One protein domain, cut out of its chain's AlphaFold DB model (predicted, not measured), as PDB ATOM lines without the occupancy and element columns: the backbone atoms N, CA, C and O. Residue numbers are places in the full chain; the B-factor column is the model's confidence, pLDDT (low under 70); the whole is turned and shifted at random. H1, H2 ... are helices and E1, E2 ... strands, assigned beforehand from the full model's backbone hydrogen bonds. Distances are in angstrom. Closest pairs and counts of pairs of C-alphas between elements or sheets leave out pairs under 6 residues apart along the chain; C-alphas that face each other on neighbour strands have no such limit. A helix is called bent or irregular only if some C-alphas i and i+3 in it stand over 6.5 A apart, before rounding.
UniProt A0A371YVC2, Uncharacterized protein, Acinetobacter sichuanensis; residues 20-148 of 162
ATOM      1  N   ILE A  20     -66.198  12.204 -61.953       91.75
ATOM      2  CA  ILE A  20     -65.140  11.255 -62.309       91.75
ATOM      3  C   ILE A  20     -65.727  10.263 -63.307       91.75
ATOM      4  O   ILE A  20     -66.506   9.391 -62.929       91.75
ATOM      5  N   ALA A  21     -65.367  10.408 -64.580       89.25
ATOM      6  CA  ALA A  21     -65.829   9.515 -65.640       89.25
ATOM      7  C   ALA A  21     -64.981   8.234 -65.720       89.25
ATOM      8  O   ALA A  21     -65.487   7.185 -66.113       89.25
ATOM      9  N   LYS A  22     -63.700   8.308 -65.331       89.75
ATOM     10  CA  LYS A  22     -62.792   7.156 -65.266       89.75
ATOM     11  C   LYS A  22     -61.760   7.347 -64.156       89.75
ATOM     12  O   LYS A  22     -61.198   8.430 -64.023       89.75
ATOM     13  N   ASN A  23     -61.490   6.300 -63.378       88.50
ATOM     14  CA  ASN A  23     -60.414   6.297 -62.389       88.50
ATOM     15  C   ASN A  23     -59.807   4.899 -62.237       88.50
ATOM     16  O   ASN A  23     -60.236   4.111 -61.398       88.50
ATOM     17  N   ASN A  24     -58.784   4.643 -63.041       87.75
ATOM     18  CA  ASN A  24     -57.933   3.462 -62.977       87.75
ATOM     19  C   ASN A  24     -56.547   3.829 -62.422       87.75
ATOM     20  O   ASN A  24     -55.554   3.194 -62.761       87.75
ATOM     21  N   LEU A  25     -56.441   4.874 -61.595       86.56
ATOM     22  CA  LEU A  25     -55.182   5.188 -60.926       86.56
ATOM     23  C   LEU A  25     -54.978   4.227 -59.758       86.56
ATOM     24  O   LEU A  25     -55.791   4.171 -58.832       86.56
ATOM     25  N   ILE A  26     -53.874   3.488 -59.784       77.38
ATOM     26  CA  ILE A  26     -53.545   2.506 -58.754       77.38
ATOM     27  C   ILE A  26     -52.064   2.594 -58.390       77.38
ATOM     28  O   ILE A  26     -51.212   2.678 -59.272       77.38
ATOM     29  N   GLN A  27     -51.753   2.578 -57.089       77.19
ATOM     30  CA  GLN A  27     -50.369   2.464 -56.627       77.19
ATOM     31  C   GLN A  27     -50.080   0.990 -56.376       77.19
ATOM     32  O   GLN A  27     -50.457   0.437 -55.338       77.19
ATOM     33  N   VAL A  28     -49.418   0.348 -57.331       74.75
ATOM     34  CA  VAL A  28     -48.933  -1.025 -57.167       74.75
ATOM     35  C   VAL A  28     -47.413  -1.016 -57.300       74.75
ATOM     36  O   VAL A  28     -46.902  -0.417 -58.246       74.75
ATOM     37  N   PRO A  29     -46.669  -1.658 -56.379       83.25
ATOM     38  CA  PRO A  29     -45.230  -1.824 -56.542       83.25
ATOM     39  C   PRO A  29     -44.904  -2.531 -57.865       83.25
ATOM     40  O   PRO A  29     -45.524  -3.545 -58.191       83.25
ATOM     41  N   LEU A  30     -43.906  -2.041 -58.604       86.38
ATOM     42  CA  LEU A  30     -43.530  -2.617 -59.903       86.38
ATOM     43  C   LEU A  30     -43.123  -4.093 -59.790       86.38
ATOM     44  O   LEU A  30     -43.459  -4.883 -60.665       86.38
ATOM     45  N   ASP A  31     -42.491  -4.489 -58.681       87.44
ATOM     46  CA  ASP A  31     -42.134  -5.890 -58.411       87.44
ATOM     47  C   ASP A  31     -43.356  -6.815 -58.362       87.44
ATOM     48  O   ASP A  31     -43.274  -7.972 -58.769       87.44
ATOM     49  N   VAL A  32     -44.504  -6.306 -57.902       86.25
ATOM     50  CA  VAL A  32     -45.761  -7.064 -57.883       86.25
ATOM     51  C   VAL A  32     -46.307  -7.219 -59.300       86.25
ATOM     52  O   VAL A  32     -46.737  -8.311 -59.658       86.25
ATOM     53  N   ILE A  33     -46.253  -6.161 -60.116       87.00
ATOM     54  CA  ILE A  33     -46.707  -6.200 -61.516       87.00
ATOM     55  C   ILE A  33     -45.825  -7.150 -62.336       87.00
ATOM     56  O   ILE A  33     -46.332  -8.011 -63.048       87.00
ATOM     57  N   ASN A  34     -44.504  -7.056 -62.177       89.38
ATOM     58  CA  ASN A  34     -43.527  -7.890 -62.880       89.38
ATOM     59  C   ASN A  34     -43.560  -9.372 -62.457       89.38
ATOM     60  O   ASN A  34     -42.932 -10.203 -63.110       89.38
ATOM     61  N   ALA A  35     -44.243  -9.710 -61.359       90.81
ATOM     62  CA  ALA A  35     -44.426 -11.086 -60.900       90.81
ATOM     63  C   ALA A  35     -45.704 -11.750 -61.449       90.81
ATOM     64  O   ALA A  35     -45.943 -12.930 -61.174       90.81
ATOM     65  N   LEU A  36     -46.540 -11.010 -62.185       89.50
ATOM     66  CA  LEU A  36     -47.753 -11.541 -62.802       89.50
ATOM     67  C   LEU A  36     -47.418 -12.494 -63.956       89.50
ATOM     68  O   LEU A  36     -46.373 -12.395 -64.596       89.50
ATOM     69  N   ASN A  37     -48.335 -13.423 -64.228       92.38
ATOM     70  CA  ASN A  37     -48.298 -14.186 -65.475       92.38
ATOM     71  C   ASN A  37     -48.653 -13.275 -66.668       92.38
ATOM     72  O   ASN A  37     -49.159 -12.168 -66.484       92.38
ATOM     73  N   GLU A  38     -48.406 -13.753 -67.886       88.25
ATOM     74  CA  GLU A  38     -48.599 -12.982 -69.122       88.25
ATOM     75  C   GLU A  38     -50.043 -12.475 -69.298       88.25
ATOM     76  O   GLU A  38     -50.248 -11.296 -69.589       88.25
ATOM     77  N   ASP A  39     -51.045 -13.322 -69.034       90.56
ATOM     78  CA  ASP A  39     -52.464 -12.965 -69.169       90.56
ATOM     79  C   ASP A  39     -52.879 -11.845 -68.201       90.56
ATOM     80  O   ASP A  39     -53.631 -10.933 -68.559       90.56
ATOM     81  N   ASP A  40     -52.415 -11.907 -66.954       88.56
ATOM     82  CA  ASP A  40     -52.733 -10.916 -65.928       88.56
ATOM     83  C   ASP A  40     -51.932  -9.625 -66.123       88.56
ATOM     84  O   ASP A  40     -52.473  -8.533 -65.929       88.56
ATOM     85  N   LEU A  41     -50.677  -9.728 -66.576       85.94
ATOM     86  CA  LEU A  41     -49.856  -8.579 -66.952       85.94
ATOM     87  C   LEU A  41     -50.491  -7.809 -68.115       85.94
ATOM     88  O   LEU A  41     -50.571  -6.579 -68.062       85.94
ATOM     89  N   PHE A  42     -50.998  -8.518 -69.129       86.00
ATOM     90  CA  PHE A  42     -51.699  -7.913 -70.260       86.00
ATOM     91  C   PHE A  42     -52.926  -7.117 -69.795       86.00
ATOM     92  O   PHE A  42     -53.053  -5.935 -70.119       86.00
ATOM     93  N   LYS A  43     -53.784  -7.716 -68.957       87.00
ATOM     94  CA  LYS A  43     -54.975  -7.040 -68.408       87.00
ATOM     95  C   LYS A  43     -54.610  -5.816 -67.572       87.00
ATOM     96  O   LYS A  43     -55.230  -4.765 -67.715       87.00
ATOM     97  N   ILE A  44     -53.616  -5.930 -66.687       85.81
ATOM     98  CA  ILE A  44     -53.177  -4.793 -65.869       85.81
ATOM     99  C   ILE A  44     -52.669  -3.661 -66.762       85.81
ATOM    100  O   ILE A  44     -53.029  -2.504 -66.549       85.81
ATOM    101  N   THR A  45     -51.899  -3.996 -67.794       84.00
ATOM    102  CA  THR A  45     -51.348  -3.006 -68.717       84.00
ATOM    103  C   THR A  45     -52.448  -2.282 -69.490       84.00
ATOM    104  O   THR A  45     -52.440  -1.056 -69.562       84.00
ATOM    105  N   GLU A  46     -53.442  -3.016 -69.992       84.00
ATOM    106  CA  GLU A  46     -54.555  -2.455 -70.765       84.00
ATOM    107  C   GLU A  46     -55.416  -1.474 -69.954       84.00
ATOM    108  O   GLU A  46     -55.864  -0.456 -70.484       84.00
ATOM    109  N   PHE A  47     -55.657  -1.758 -68.671       81.50
ATOM    110  CA  PHE A  47     -56.561  -0.938 -67.858       81.50
ATOM    111  C   PHE A  47     -55.861   0.144 -67.039       81.50
ATOM    112  O   PHE A  47     -56.453   1.212 -66.842       81.50
ATOM    113  N   TYR A  48     -54.661  -0.138 -66.531       82.44
ATOM    114  CA  TYR A  48     -53.988   0.671 -65.509       82.44
ATOM    115  C   TYR A  48     -52.674   1.291 -65.985       82.44
ATOM    116  O   TYR A  48     -52.214   2.237 -65.352       82.44
ATOM    117  N   LEU A  49     -52.078   0.787 -67.073       86.38
ATOM    118  CA  LEU A  49     -50.811   1.281 -67.627       86.38
ATOM    119  C   LEU A  49     -50.976   1.750 -69.083       86.38
ATOM    120  O   LEU A  49     -50.117   1.517 -69.933       86.38
ATOM    121  N   SER A  50     -52.111   2.385 -69.378       84.31
ATOM    122  CA  SER A  50     -52.527   2.767 -70.725       84.31
ATOM    123  C   SER A  50     -52.659   4.282 -70.904       84.31
ATOM    124  O   SER A  50     -52.527   5.088 -69.979       84.31
ATOM    125  N   TYR A  51     -53.021   4.687 -72.121       86.06
ATOM    126  CA  TYR A  51     -53.615   6.000 -72.343       86.06
ATOM    127  C   TYR A  51     -54.947   6.104 -71.579       86.06
ATOM    128  O   TYR A  51     -55.689   5.117 -71.496       86.06
ATOM    129  N   ASN A  52     -55.280   7.288 -71.055       87.12
ATOM    130  CA  ASN A  52     -56.557   7.552 -70.377       87.12
ATOM    131  C   ASN A  52     -56.822   6.674 -69.146       87.12
ATOM    132  O   ASN A  52     -57.863   6.028 -69.051       87.12
ATOM    133  N   VAL A  53     -55.902   6.598 -68.197       91.00
ATOM    134  CA  VAL A  53     -56.144   5.894 -66.927       91.00
ATOM    135  C   VAL A  53     -57.033   6.700 -65.979       91.00
ATOM    136  O   VAL A  53     -57.612   6.141 -65.051       91.00
ATOM    137  N   PHE A  54     -57.221   7.997 -66.226       93.31
ATOM    138  CA  PHE A  54     -58.073   8.863 -65.417       93.31
ATOM    139  C   PHE A  54     -58.775   9.918 -66.268       93.31
ATOM    140  O   PHE A  54     -58.150  10.525 -67.136       93.31
ATOM    141  N   LEU A  55     -60.041  10.187 -65.948       93.69
ATOM    142  CA  LEU A  55     -60.821  11.266 -66.534       93.69
ATOM    143  C   LEU A  55     -61.738  11.892 -65.487       93.69
ATOM    144  O   LEU A  55     -62.605  11.222 -64.915       93.69
ATOM    145  N   ALA A  56     -61.583  13.197 -65.299       94.25
ATOM    146  CA  ALA A  56     -62.448  14.000 -64.457       94.25
ATOM    147  C   ALA A  56     -62.870  15.290 -65.159       94.25
ATOM    148  O   ALA A  56     -62.081  15.923 -65.858       94.25
ATOM    149  N   GLU A  57     -64.106  15.709 -64.927       94.12
ATOM    150  CA  GLU A  57     -64.683  16.914 -65.512       94.12
ATOM    151  C   GLU A  57     -65.284  17.809 -64.430       94.12
ATOM    152  O   GLU A  57     -65.917  17.334 -63.490       94.12
ATOM    153  N   PHE A  58     -65.126  19.118 -64.580       91.38
ATOM    154  CA  PHE A  58     -65.731  20.129 -63.726       91.38
ATOM    155  C   PHE A  58     -66.476  21.140 -64.586       91.38
ATOM    156  O   PHE A  58     -65.878  21.845 -65.398       91.38
ATOM    157  N   ILE A  59     -67.787  21.241 -64.384       87.50
ATOM    158  CA  ILE A  59     -68.603  22.268 -65.034       87.50
ATOM    159  C   ILE A  59     -68.315  23.593 -64.328       87.50
ATOM    160  O   ILE A  59     -68.821  23.833 -63.227       87.50
ATOM    161  N   TRP A  60     -67.496  24.445 -64.947       79.12
ATOM    162  CA  TRP A  60     -67.136  25.754 -64.402       79.12
ATOM    163  C   TRP A  60     -68.311  26.722 -64.528       79.12
ATOM    164  O   TRP A  60     -68.793  27.249 -63.522       79.12
ATOM    165  N   THR A  61     -68.848  26.845 -65.741       78.06
ATOM    166  CA  THR A  61     -70.068  27.598 -66.052       78.06
ATOM    167  C   THR A  61     -70.959  26.773 -66.982       78.06
ATOM    168  O   THR A  61     -70.575  25.696 -67.425       78.06
ATOM    169  N   LYS A  62     -72.153  27.271 -67.332       77.50
ATOM    170  CA  LYS A  62     -73.063  26.568 -68.263       77.50
ATOM    171  C   LYS A  62     -72.463  26.311 -69.654       77.50
ATOM    172  O   LYS A  62     -73.028  25.522 -70.398       77.50
ATOM    173  N   GLN A  63     -71.394  27.017 -70.022       79.25
ATOM    174  CA  GLN A  63     -70.788  26.957 -71.356       79.25
ATOM    175  C   GLN A  63     -69.357  26.418 -71.340       79.25
ATOM    176  O   GLN A  63     -68.826  26.112 -72.403       79.25
ATOM    177  N   TYR A  64     -68.726  26.314 -70.169       80.44
ATOM    178  CA  TYR A  64     -67.330  25.915 -70.056       80.44
ATOM    179  C   TYR A  64     -67.163  24.791 -69.047       80.44
ATOM    180  O   TYR A  64     -67.635  24.881 -67.909       80.44
ATOM    181  N   LYS A  65     -66.400  23.775 -69.446       87.88
ATOM    182  CA  LYS A  65     -65.938  22.719 -68.552       87.88
ATOM    183  C   LYS A  65     -64.423  22.651 -68.516       87.88
ATOM    184  O   LYS A  65     -63.749  22.911 -69.511       87.88
ATOM    185  N   VAL A  66     -63.906  22.262 -67.364       89.56
ATOM    186  CA  VAL A  66     -62.512  21.882 -67.174       89.56
ATOM    187  C   VAL A  66     -62.440  20.364 -67.223       89.56
ATOM    188  O   VAL A  66     -63.239  19.697 -66.575       89.56
ATOM    189  N   THR A  67     -61.518  19.815 -68.001       92.56
ATOM    190  CA  THR A  67     -61.284  18.372 -68.117       92.56
ATOM    191  C   THR A  67     -59.861  18.068 -67.676       92.56
ATOM    192  O   THR A  67     -58.928  18.720 -68.137       92.56
ATOM    193  N   LEU A  68     -59.709  17.095 -66.785       93.19
ATOM    194  CA  LEU A  68     -58.436  16.496 -66.408       93.19
ATOM    195  C   LEU A  68     -58.391  15.082 -66.966       93.19
ATOM    196  O   LEU A  68     -59.256  14.264 -66.650       93.19
ATOM    197  N   TRP A  69     -57.371  14.807 -67.760       94.88
ATOM    198  CA  TRP A  69     -57.080  13.502 -68.329       94.88
ATOM    199  C   TRP A  69     -55.714  13.052 -67.824       94.88
ATOM    200  O   TRP A  69     -54.819  13.881 -67.692       94.88
ATOM    201  N   VAL A  70     -55.546  11.766 -67.515       94.44
ATOM    202  CA  VAL A  70     -54.225  11.218 -67.172       94.44
ATOM    203  C   VAL A  70     -53.922  10.010 -68.026       94.44
ATOM    204  O   VAL A  70     -54.762   9.122 -68.175       94.44
ATOM    205  N   SER A  71     -52.692   9.961 -68.516       94.81
ATOM    206  CA  SER A  71     -52.105   8.799 -69.175       94.81
ATOM    207  C   SER A  71     -50.881   8.332 -68.397       94.81
ATOM    208  O   SER A  71     -50.229   9.128 -67.721       94.81
ATOM    209  N   SER A  72     -50.584   7.042 -68.470       93.12
ATOM    210  CA  SER A  72     -49.417   6.432 -67.827       93.12
ATOM    211  C   SER A  72     -48.450   5.885 -68.869       93.12
ATOM    212  O   SER A  72     -48.886   5.315 -69.869       93.12
ATOM    213  N   TYR A  73     -47.154   5.998 -68.594       92.62
ATOM    214  CA  TYR A  73     -46.074   5.631 -69.502       92.62
ATOM    215  C   TYR A  73     -45.090   4.693 -68.787       92.62
ATOM    216  O   TYR A  73     -44.137   5.152 -68.149       92.62
ATOM    217  N   PRO A  74     -45.324   3.369 -68.837       91.50
ATOM    218  CA  PRO A  74     -44.380   2.394 -68.299       91.50
ATOM    219  C   PRO A  74     -43.101   2.345 -69.144       91.50
ATOM    220  O   PRO A  74     -43.150   2.308 -70.376       91.50
ATOM    221  N   ARG A  75     -41.944   2.281 -68.480       92.81
ATOM    222  CA  ARG A  75     -40.640   2.054 -69.114       92.81
ATOM    223  C   ARG A  75     -40.197   0.616 -68.887       92.81
ATOM    224  O   ARG A  75     -40.169   0.154 -67.746       92.81
ATOM    225  N   TYR A  76     -39.806  -0.058 -69.964       91.12
ATOM    226  CA  TYR A  76     -39.419  -1.466 -69.937       91.12
ATOM    227  C   TYR A  76     -37.908  -1.655 -70.106       91.12
ATOM    228  O   TYR A  76     -37.289  -1.027 -70.964       91.12
ATOM    229  N   GLU A  77     -37.332  -2.570 -69.329       94.88
ATOM    230  CA  GLU A  77     -35.991  -3.131 -69.522       94.88
ATOM    231  C   GLU A  77     -36.059  -4.652 -69.359       94.88
ATOM    232  O   GLU A  77     -36.544  -5.136 -68.339       94.88
ATOM    233  N   HIS A  78     -35.553  -5.412 -70.339       91.12
ATOM    234  CA  HIS A  78     -35.562  -6.887 -70.314       91.12
ATOM    235  C   HIS A  78     -36.938  -7.470 -69.923       91.12
ATOM    236  O   HIS A  78     -37.035  -8.287 -69.006       91.12
ATOM    237  N   ASP A  79     -37.996  -6.984 -70.580       84.69
ATOM    238  CA  ASP A  79     -39.399  -7.377 -70.373       84.69
ATOM    239  C   ASP A  79     -39.973  -7.086 -68.974       84.69
ATOM    240  O   ASP A  79     -41.033  -7.591 -68.609       84.69
ATOM    241  N   LYS A  80     -39.308  -6.231 -68.189       88.94
ATOM    242  CA  LYS A  80     -39.783  -5.779 -66.877       88.94
ATOM    243  C   LYS A  80     -40.029  -4.284 -66.865       88.94
ATOM    244  O   LYS A  80     -39.231  -3.516 -67.398       88.94
ATOM    245  N   ILE A  81     -41.098  -3.870 -66.197       90.56
ATOM    246  CA  ILE A  81     -41.368  -2.459 -65.928       90.56
ATOM    247  C   ILE A  81     -40.400  -2.002 -64.841       90.56
ATOM    248  O   ILE A  81     -40.409  -2.534 -63.731       90.56
ATOM    249  N   VAL A  82     -39.564  -1.022 -65.163       92.69
ATOM    250  CA  VAL A  82     -38.544  -0.470 -64.256       92.69
ATOM    251  C   VAL A  82     -38.872   0.941 -63.783       92.69
ATOM    252  O   VAL A  82     -38.274   1.420 -62.826       92.69
ATOM    253  N   ASP A  83     -39.802   1.611 -64.460       92.12
ATOM    254  CA  ASP A  83     -40.249   2.957 -64.125       92.12
ATOM    255  C   ASP A  83     -41.667   3.196 -64.661       92.12
ATOM    256  O   ASP A  83     -42.098   2.530 -65.608       92.12
ATOM    257  N   LEU A  84     -42.384   4.140 -64.055       90.31
ATOM    258  CA  LEU A  84     -43.749   4.493 -64.429       90.31
ATOM    259  C   LEU A  84     -43.985   5.990 -64.223       90.31
ATOM    260  O   LEU A  84     -44.183   6.447 -63.095       90.31
ATOM    261  N   SER A  85     -44.009   6.726 -65.331       92.69
ATOM    262  CA  SER A  85     -44.333   8.150 -65.364       92.69
ATOM    263  C   SER A  85     -45.757   8.386 -65.866       92.69
ATOM    264  O   SER A  85     -46.457   7.467 -66.303       92.69
ATOM    265  N   TYR A  86     -46.213   9.632 -65.771       93.38
ATOM    266  CA  TYR A  86     -47.572  10.026 -66.107       93.38
ATOM    267  C   TYR A  86     -47.586  11.368 -66.823       93.38
ATOM    268  O   TYR A  86     -46.697  12.198 -66.638       93.38
ATOM    269  N   GLU A  87     -48.655  11.610 -67.564       94.19
ATOM    270  CA  GLU A  87     -48.994  12.939 -68.060       94.19
ATOM    271  C   GLU A  87     -50.386  13.317 -67.581       94.19
ATOM    272  O   GLU A  87     -51.302  12.499 -67.646       94.19
ATOM    273  N   ILE A  88     -50.540  14.554 -67.108       91.94
ATOM    274  CA  ILE A  88     -51.848  15.160 -66.868       91.94
ATOM    275  C   ILE A  88     -52.129  16.127 -68.013       91.94
ATOM    276  O   ILE A  88     -51.463  17.159 -68.115       91.94
ATOM    277  N   ASP A  89     -53.150  15.846 -68.816       91.81
ATOM    278  CA  ASP A  89     -53.707  16.831 -69.731       91.81
ATOM    279  C   ASP A  89     -54.833  17.612 -69.045       91.81
ATOM    280  O   ASP A  89     -55.836  17.057 -68.588       91.81
ATOM    281  N   LEU A  90     -54.686  18.930 -68.996       88.06
ATOM    282  CA  LEU A  90     -55.693  19.868 -68.525       88.06
ATOM    283  C   LEU A  90     -56.276  20.610 -69.723       88.06
ATOM    284  O   LEU A  90     -55.566  21.349 -70.401       88.06
ATOM    285  N   TYR A  91     -57.584  20.485 -69.920       86.94
ATOM    286  CA  TYR A  91     -58.318  21.195 -70.959       86.94
ATOM    287  C   TYR A  91     -59.372  22.118 -70.362       86.94
ATOM    288  O   TYR A  91     -60.060  21.752 -69.409       86.94
ATOM    289  N   VAL A  92     -59.570  23.282 -70.980       85.75
ATOM    290  CA  VAL A  92     -60.816  24.044 -70.834       85.75
ATOM    291  C   VAL A  92     -61.542  23.978 -72.161       85.75
ATOM    292  O   VAL A  92     -60.999  24.344 -73.205       85.75
ATOM    293  N   ILE A  93     -62.772  23.484 -72.122       84.62
ATOM    294  CA  ILE A  93     -63.592  23.252 -73.301       84.62
ATOM    295  C   ILE A  93     -64.777  24.201 -73.234       84.62
ATOM    296  O   ILE A  93     -65.527  24.198 -72.258       84.62
ATOM    297  N   ASN A  94     -64.944  25.002 -74.282       81.88
ATOM    298  CA  ASN A  94     -66.176  25.728 -74.537       81.88
ATOM    299  C   ASN A  94     -67.154  24.771 -75.228       81.88
ATOM    300  O   ASN A  94     -66.947  24.385 -76.380       81.88
ATOM    301  N   GLU A  95     -68.201  24.376 -74.514       74.06
ATOM    302  CA  GLU A  95     -69.252  23.480 -75.004       74.06
ATOM    303  C   GLU A  95     -70.385  24.218 -75.730       74.06
ATOM    304  O   GLU A  95     -71.366  23.583 -76.090       74.06
ATOM    305  N   GLY A  96     -70.245  25.532 -75.962       60.06
ATOM    306  CA  GLY A  96     -71.037  26.368 -76.867       60.06
ATOM    307  C   GLY A  96     -72.494  25.947 -77.089       60.06
ATOM    308  O   GLY A  96     -72.785  25.078 -77.902       60.06
ATOM    309  N   ILE A  97     -73.452  26.657 -76.492       53.84
ATOM    310  CA  ILE A  97     -74.888  26.368 -76.650       53.84
ATOM    311  C   ILE A  97     -75.401  26.885 -78.009       53.84
ATOM    312  O   ILE A  97     -76.189  27.819 -78.054       53.84
ATOM    313  N   THR A  98     -74.953  26.347 -79.148       50.78
ATOM    314  CA  THR A  98     -75.640  26.557 -80.442       50.78
ATOM    315  C   THR A  98     -75.388  25.405 -81.412       50.78
ATOM    316  O   THR A  98     -74.287  24.871 -81.486       50.78
ATOM    317  N   SER A  99     -76.377  25.108 -82.260       47.88
ATOM    318  CA  SER A  99     -76.359  24.076 -83.315       47.88
ATOM    319  C   SER A  99     -75.258  24.216 -84.385       47.88
ATOM    320  O   SER A  99     -75.200  23.409 -85.310       47.88
ATOM    321  N   LYS A 100     -74.386  25.230 -84.287       49.38
ATOM    322  CA  LYS A 100     -73.327  25.537 -85.262       49.38
ATOM    323  C   LYS A 100     -71.913  25.587 -84.675       49.38
ATOM    324  O   LYS A 100     -70.966  25.657 -85.453       49.38
ATOM    325  N   LYS A 101     -71.739  25.560 -83.348       54.72
ATOM    326  CA  LYS A 101     -70.411  25.589 -82.715       54.72
ATOM    327  C   LYS A 101     -70.093  24.204 -82.157       54.72
ATOM    328  O   LYS A 101     -70.788  23.718 -81.276       54.72
ATOM    329  N   ARG A 102     -69.071  23.550 -82.717       60.56
ATOM    330  CA  ARG A 102     -68.500  22.324 -82.140       60.56
ATOM    331  C   ARG A 102     -67.790  22.682 -80.836       60.56
ATOM    332  O   ARG A 102     -67.266  23.791 -80.735       60.56
ATOM    333  N   SER A 103     -67.751  21.748 -79.885       68.88
ATOM    334  CA  SER A 103     -66.942  21.889 -78.674       68.88
ATOM    335  C   SER A 103     -65.520  22.288 -79.056       68.88
ATOM    336  O   SER A 103     -64.889  21.623 -79.880       68.88
ATOM    337  N   GLN A 104     -65.043  23.395 -78.497       77.38
ATOM    338  CA  GLN A 104     -63.727  23.940 -78.804       77.38
ATOM    339  C   GLN A 104     -62.873  23.908 -77.545       77.38
ATOM    340  O   GLN A 104     -63.263  24.449 -76.510       77.38
ATOM    341  N   ILE A 105     -61.694  23.298 -77.645       79.31
ATOM    342  CA  ILE A 105     -60.655  23.448 -76.631       79.31
ATOM    343  C   ILE A 105     -60.169  24.895 -76.719       79.31
ATOM    344  O   ILE A 105     -59.619  25.306 -77.738       79.31
ATOM    345  N   VAL A 106     -60.430  25.675 -75.674       77.31
ATOM    346  CA  VAL A 106     -59.967  27.068 -75.564       77.31
ATOM    347  C   VAL A 106     -58.660  27.169 -74.785       77.31
ATOM    348  O   VAL A 106     -58.023  28.213 -74.782       77.31
ATOM    349  N   PHE A 107     -58.256  26.080 -74.134       77.81
ATOM    350  CA  PHE A 107     -57.005  25.972 -73.400       77.81
ATOM    351  C   PHE A 107     -56.603  24.506 -73.279       77.81
ATOM    352  O   PHE A 107     -57.457  23.657 -73.006       77.81
ATOM    353  N   SER A 108     -55.308  24.235 -73.410       81.25
ATOM    354  CA  SER A 108     -54.713  22.933 -73.128       81.25
ATOM    355  C   SER A 108     -53.359  23.077 -72.439       81.25
ATOM    356  O   SER A 108     -52.597  24.010 -72.700       81.25
ATOM    357  N   LYS A 109     -53.036  22.113 -71.582       81.56
ATOM    358  CA  LYS A 109     -51.688  21.914 -71.053       81.56
ATOM    359  C   LYS A 109     -51.445  20.469 -70.733       81.56
ATOM    360  O   LYS A 109     -52.308  19.826 -70.156       81.56
ATOM    361  N   VAL A 110     -50.221  20.051 -71.002       86.94
ATOM    362  CA  VAL A 110     -49.683  18.776 -70.560       86.94
ATOM    363  C   VAL A 110     -48.689  19.032 -69.432       86.94
ATOM    364  O   VAL A 110     -47.866  19.953 -69.514       86.94
ATOM    365  N   LEU A 111     -48.807  18.260 -68.359       85.19
ATOM    366  CA  LEU A 111     -47.850  18.213 -67.259       85.19
ATOM    367  C   LEU A 111     -47.233  16.821 -67.221       85.19
ATOM    368  O   LEU A 111     -47.953  15.849 -67.011       85.19
ATOM    369  N   GLU A 112     -45.918  16.745 -67.374       89.56
ATOM    370  CA  GLU A 112     -45.158  15.513 -67.177       89.56
ATOM    371  C   GLU A 112     -44.915  15.294 -65.683       89.56
ATOM    372  O   GLU A 112     -44.488  16.201 -64.963       89.56
ATOM    373  N   ILE A 113     -45.202  14.086 -65.209       89.56
ATOM    374  CA  ILE A 113     -45.168  13.728 -63.796       89.56
ATOM    375  C   ILE A 113     -44.343  12.456 -63.630       89.56
ATOM    376  O   ILE A 113     -44.675  11.405 -64.176       89.56
ATOM    377  N   ALA A 114     -43.271  12.541 -62.845       88.50
ATOM    378  CA  ALA A 114     -42.309  11.451 -62.728       88.50
ATOM    379  C   ALA A 114     -42.780  10.328 -61.798       88.50
ATOM    380  O   ALA A 114     -42.428   9.178 -62.018       88.50
ATOM    381  N   THR A 115     -43.551  10.643 -60.750       86.44
ATOM    382  CA  THR A 115     -43.974   9.635 -59.766       86.44
ATOM    383  C   THR A 115     -45.457   9.702 -59.451       86.44
ATOM    384  O   THR A 115     -46.126  10.727 -59.605       86.44
ATOM    385  N   PHE A 116     -45.980   8.595 -58.942       86.69
ATOM    386  CA  PHE A 116     -47.383   8.491 -58.578       86.69
ATOM    387  C   PHE A 116     -47.777   9.412 -57.407       86.69
ATOM    388  O   PHE A 116     -48.872   9.971 -57.383       86.69
ATOM    389  N   GLU A 117     -46.879   9.640 -56.450       84.94
ATOM    390  CA  GLU A 117     -47.098  10.573 -55.338       84.94
ATOM    391  C   GLU A 117     -47.225  12.013 -55.851       84.94
ATOM    392  O   GLU A 117     -48.102  12.767 -55.415       84.94
ATOM    393  N   GLN A 118     -46.385  12.389 -56.822       86.62
ATOM    394  CA  GLN A 118     -46.472  13.686 -57.490       86.62
ATOM    395  C   GLN A 118     -47.766  13.813 -58.298       86.62
ATOM    396  O   GLN A 118     -48.375  14.886 -58.298       86.62
ATOM    397  N   LEU A 119     -48.225  12.726 -58.928       88.00
ATOM    398  CA  LEU A 119     -49.499  12.682 -59.648       88.00
ATOM    399  C   LEU A 119     -50.662  12.953 -58.695       88.00
ATOM    400  O   LEU A 119     -51.473  13.845 -58.946       88.00
ATOM    401  N   GLN A 120     -50.719  12.238 -57.571       85.62
ATOM    402  CA  GLN A 120     -51.762  12.416 -56.565       85.62
ATOM    403  C   GLN A 120     -51.781  13.850 -56.013       85.62
ATOM    404  O   GLN A 120     -52.849  14.461 -55.900       85.62
ATOM    405  N   ALA A 121     -50.613  14.397 -55.664       82.31
ATOM    406  CA  ALA A 121     -50.498  15.767 -55.170       82.31
ATOM    407  C   ALA A 121     -50.960  16.792 -56.219       82.31
ATOM    408  O   ALA A 121     -51.708  17.722 -55.894       82.31
ATOM    409  N   SER A 122     -50.572  16.587 -57.481       86.38
ATOM    410  CA  SER A 122     -50.945  17.444 -58.608       86.38
ATOM    411  C   SER A 122     -52.445  17.414 -58.871       86.38
ATOM    412  O   SER A 122     -53.069  18.471 -58.927       86.38
ATOM    413  N   LEU A 123     -53.058  16.229 -58.944       87.56
ATOM    414  CA  LEU A 123     -54.498  16.084 -59.162       87.56
ATOM    415  C   LEU A 123     -55.313  16.735 -58.044       87.56
ATOM    416  O   LEU A 123     -56.218  17.516 -58.328       87.56
ATOM    417  N   ASN A 124     -54.964  16.487 -56.777       84.00
ATOM    418  CA  ASN A 124     -55.646  17.123 -55.648       84.00
ATOM    419  C   ASN A 124     -55.532  18.656 -55.710       84.00
ATOM    420  O   ASN A 124     -56.517  19.357 -55.480       84.00
ATOM    421  N   THR A 125     -54.350  19.178 -56.047       82.62
ATOM    422  CA  THR A 125     -54.107  20.624 -56.149       82.62
ATOM    423  C   THR A 125     -54.892  21.246 -57.301       82.62
ATOM    424  O   THR A 125     -55.559  22.263 -57.111       82.62
ATOM    425  N   LEU A 126     -54.861  20.624 -58.482       85.50
ATOM    426  CA  LEU A 126     -55.599  21.078 -59.661       85.50
ATOM    427  C   LEU A 126     -57.104  21.075 -59.400       85.50
ATOM    428  O   LEU A 126     -57.768  22.078 -59.649       85.50
ATOM    429  N   MET A 127     -57.636  19.989 -58.838       87.50
ATOM    430  CA  MET A 127     -59.055  19.897 -58.507       87.50
ATOM    431  C   MET A 127     -59.479  20.956 -57.492       87.50
ATOM    432  O   MET A 127     -60.485  21.634 -57.704       87.50
ATOM    433  N   LEU A 128     -58.702  21.136 -56.420       83.44
ATOM    434  CA  LEU A 128     -58.991  22.118 -55.377       83.44
ATOM    435  C   LEU A 128     -58.960  23.553 -55.919       83.44
ATOM    436  O   LEU A 128     -59.888  24.325 -55.670       83.44
ATOM    437  N   ASN A 129     -57.922  23.898 -56.682       78.94
ATOM    438  CA  ASN A 129     -57.753  25.234 -57.250       78.94
ATOM    439  C   ASN A 129     -58.851  25.558 -58.265       78.94
ATOM    440  O   ASN A 129     -59.403  26.658 -58.240       78.94
ATOM    441  N   THR A 130     -59.229  24.592 -59.102       81.50
ATOM    442  CA  THR A 130     -60.359  24.743 -60.024       81.50
ATOM    443  C   THR A 130     -61.684  24.922 -59.282       81.50
ATOM    444  O   THR A 130     -62.518  25.720 -59.698       81.50
ATOM    445  N   THR A 131     -61.894  24.252 -58.149       84.06
ATOM    446  CA  THR A 131     -63.148  24.394 -57.396       84.06
ATOM    447  C   THR A 131     -63.260  25.720 -56.644       84.06
ATOM    448  O   THR A 131     -64.322  26.339 -56.678       84.06
ATOM    449  N   TYR A 132     -62.206  26.158 -55.952       76.31
ATOM    450  CA  TYR A 132     -62.292  27.283 -55.005       76.31
ATOM    451  C   TYR A 132     -61.670  28.589 -55.498       76.31
ATOM    452  O   TYR A 132     -61.766  29.607 -54.812       76.31
ATOM    453  N   GLY A 133     -61.017  28.590 -56.658       65.69
ATOM    454  CA  GLY A 133     -60.245  29.751 -57.072       65.69
ATOM    455  C   GLY A 133     -59.946  29.841 -58.553       65.69
ATOM    456  O   GLY A 133     -59.021  30.567 -58.880       65.69
ATOM    457  N   PHE A 134     -60.687  29.167 -59.441       68.56
ATOM    458  CA  PHE A 134     -60.330  29.100 -60.861       68.56
ATOM    459  C   PHE A 134     -60.091  30.488 -61.473       68.56
ATOM    460  O   PHE A 134     -58.983  30.761 -61.920       68.56
ATOM    461  N   ASP A 135     -61.045  31.417 -61.352       63.09
ATOM    462  CA  ASP A 135     -60.907  32.802 -61.833       63.09
ATOM    463  C   ASP A 135     -59.691  33.524 -61.235       63.09
ATOM    464  O   ASP A 135     -58.996  34.283 -61.913       63.09
ATOM    465  N   ALA A 136     -59.425  33.307 -59.945       57.88
ATOM    466  CA  ALA A 136     -58.288  33.899 -59.256       57.88
ATOM    467  C   ALA A 136     -56.970  33.252 -59.693       57.88
ATOM    468  O   ALA A 136     -55.973  33.952 -59.800       57.88
ATOM    469  N   CYS A 137     -56.947  31.955 -59.981       60.84
ATOM    470  CA  CYS A 137     -55.791  31.236 -60.498       60.84
ATOM    471  C   CYS A 137     -55.493  31.628 -61.951       60.84
ATOM    472  O   CYS A 137     -54.317  31.753 -62.305       60.84
ATOM    473  N   LEU A 138     -56.533  31.919 -62.747       59.44
ATOM    474  CA  LEU A 138     -56.393  32.529 -64.068       59.44
ATOM    475  C   LEU A 138     -55.755  33.927 -63.954       59.44
ATOM    476  O   LEU A 138     -54.740  34.212 -64.586       59.44
ATOM    477  N   LYS A 139     -56.299  34.791 -63.083       52.31
ATOM    478  CA  LYS A 139     -55.844  36.185 -62.894       52.31
ATOM    479  C   LYS A 139     -54.466  36.306 -62.237       52.31
ATOM    480  O   LYS A 139     -53.657  37.133 -62.648       52.31
ATOM    481  N   LYS A 140     -54.187  35.496 -61.211       51.47
ATOM    482  CA  LYS A 140     -52.925  35.491 -60.449       51.47
ATOM    483  C   LYS A 140     -51.790  34.815 -61.181       51.47
ATOM    484  O   LYS A 140     -50.737  34.637 -60.573       51.47
ATOM    485  N   ARG A 141     -51.983  34.411 -62.439       52.06
ATOM    486  CA  ARG A 141     -50.903  33.783 -63.179       52.06
ATOM    487  C   ARG A 141     -50.405  32.487 -62.496       52.06
ATOM    488  O   ARG A 141     -49.345  31.973 -62.805       52.06
ATOM    489  N   LEU A 142     -51.205  31.889 -61.608       48.00
ATOM    490  CA  LEU A 142     -50.914  30.560 -61.048       48.00
ATOM    491  C   LEU A 142     -51.055  29.479 -62.128       48.00
ATOM    492  O   LEU A 142     -50.440  28.424 -62.042       48.00
ATOM    493  N   PHE A 143     -51.818  29.804 -63.172       50.59
ATOM    494  CA  PHE A 143     -51.799  29.156 -64.473       50.59
ATOM    495  C   PHE A 143     -51.180  30.083 -65.555       50.59
ATOM    496  O   PHE A 143     -51.622  30.048 -66.687       50.59
ATOM    497  N   SER A 144     -50.235  31.001 -65.301       41.19
ATOM    498  CA  SER A 144     -49.766  31.915 -66.378       41.19
ATOM    499  C   SER A 144     -48.775  31.349 -67.346       41.19
ATOM    500  O   SER A 144     -48.735  31.831 -68.473       41.19
ATOM    501  N   ASP A 145     -48.009  30.336 -66.961       46.47
ATOM    502  CA  ASP A 145     -47.085  29.647 -67.877       46.47
ATOM    503  C   ASP A 145     -47.863  28.733 -68.852       46.47
ATOM    504  O   ASP A 145     -47.428  27.664 -69.283       46.47
ATOM    505  N   LEU A 146     -49.109  29.115 -69.097       40.12
ATOM    506  CA  LEU A 146     -50.254  28.262 -69.310       40.12
ATOM    507  C   LEU A 146     -51.367  29.058 -70.024       40.12
ATOM    508  O   LEU A 146     -51.998  28.529 -70.926       40.12
ATOM    509  N   LEU A 147     -51.566  30.345 -69.704       43.31
ATOM    510  CA  LEU A 147     -52.677  31.186 -70.194       43.31
ATOM    511  C   LEU A 147     -52.298  32.265 -71.223       43.31
ATOM    512  O   LEU A 147     -53.002  33.268 -71.337       43.31
ATOM    513  N   LEU A 148     -51.203  32.105 -71.966       39.56
ATOM    514  CA  LEU A 148     -50.762  33.145 -72.907       39.56
ATOM    515  C   LEU A 148     -51.691  33.352 -74.125       39.56
ATOM    516  O   LEU A 148     -51.559  34.383 -74.775       39.56
TER     517      LEU A 148
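What this domain is: This is residues 20 to 148 of the 162 residues of an uncharacterized protein of Acinetobacter sichuanensis (UniProt A0A371YVC2). A long, twisted antiparallel sheet has one helix, H3, packed along one of its faces, and the E3 and E4 hairpin makes most of the length. Two shorter helices, H1 and H2, only graze the sheet: H1 near the turn end of that hairpin, where Leu 30 comes closest to Ile 81 of E4, and H2 with its residues 45 to 48, where Tyr 48 comes closest to Ser 72 of E3. The printed part has 129 residues, with three named helices and five named strands in the order E1 H1 H2 E2 E3 E4 E5 H3; the sheet's order is E1 E2 E3 E4 E5. The class is mixed, helices and strands, and the whole is loose, with a radius of gyration of the C-alphas of 17.2 A and spans of 50 by 34 by 22 A.

How they stand to each other: Begin with the sheet: E1 is residues 20 to 23, E2 54 to 59, E3 64 to 77, E4 80 to 94 and E5 104 to 113. E2 to E5 form a meander, each strand the antiparallel neighbour of the one before, and E1 and E5 are the edge strands. Look for N 21 and O 55, 2.9 A apart, between E1 and E2, and for N 56 and O 68, 2.9 A, in the hairpin E2 and E3. The hairpin E3 and E4 has N 67 and O 91 at 2.8 A, and the hairpin E4 and E5 has N 90 and O 109 at 2.8 A. E4 bends by 60 degrees at residue 83, and E5 by 55 degrees at residue 107. H3, residues 116 to 139, is on one face of the sheet, making two layers, a helix layer and a sheet layer. Its height over the sheet is 8.7 A, it lies over E3 and E4, and it runs along the strands, at 21 degrees to E3 on the local plane. Its closest C-alphas to E4 are those of Leu 119 and Tyr 86, 7.2 A apart. It is irregular, with C-alphas 132 and 135 8.9 A apart and a kink of 99 degrees near residue 133. H1, residues 30 to 33, only grazes the sheet; its closest C-alphas to E4 are those of Leu 30 and Ile 81, 6.4 A apart. H2, residues 38 to 48, also only grazes it, with residues 45 to 48. H1 and H2 are close but not clearly touching, the closest C-alphas, Ile 33 and Leu 41, being 6.7 A apart. Every O i to N i+4 pair is within hydrogen-bond range in H2, 17 of 20 are in H3, and H1 is too short for such a pair.

Where its parts are: Find C-alpha 64 at (-67.330, 25.915, -70.056); from there E3 runs 42.7 A to C-alpha 77 at (-35.991, -3.131, -69.522), and E4 returns over 41.8 A. E5 measures 26.0 A, E2 17.1 A and E1 6.9 A. H3 runs 29.3 A and ends at C-alpha 139, (-55.844, 36.185, -62.894); H2 measures 15.1 A and H1 5.1 A.

The domain as a whole: The C-alphas farthest apart are those of His 78 and Thr 98, 53.2 A. The printed part has no cut and no long link. Confidence is low, under 70, at residues 96 to 103 and 133 to 148.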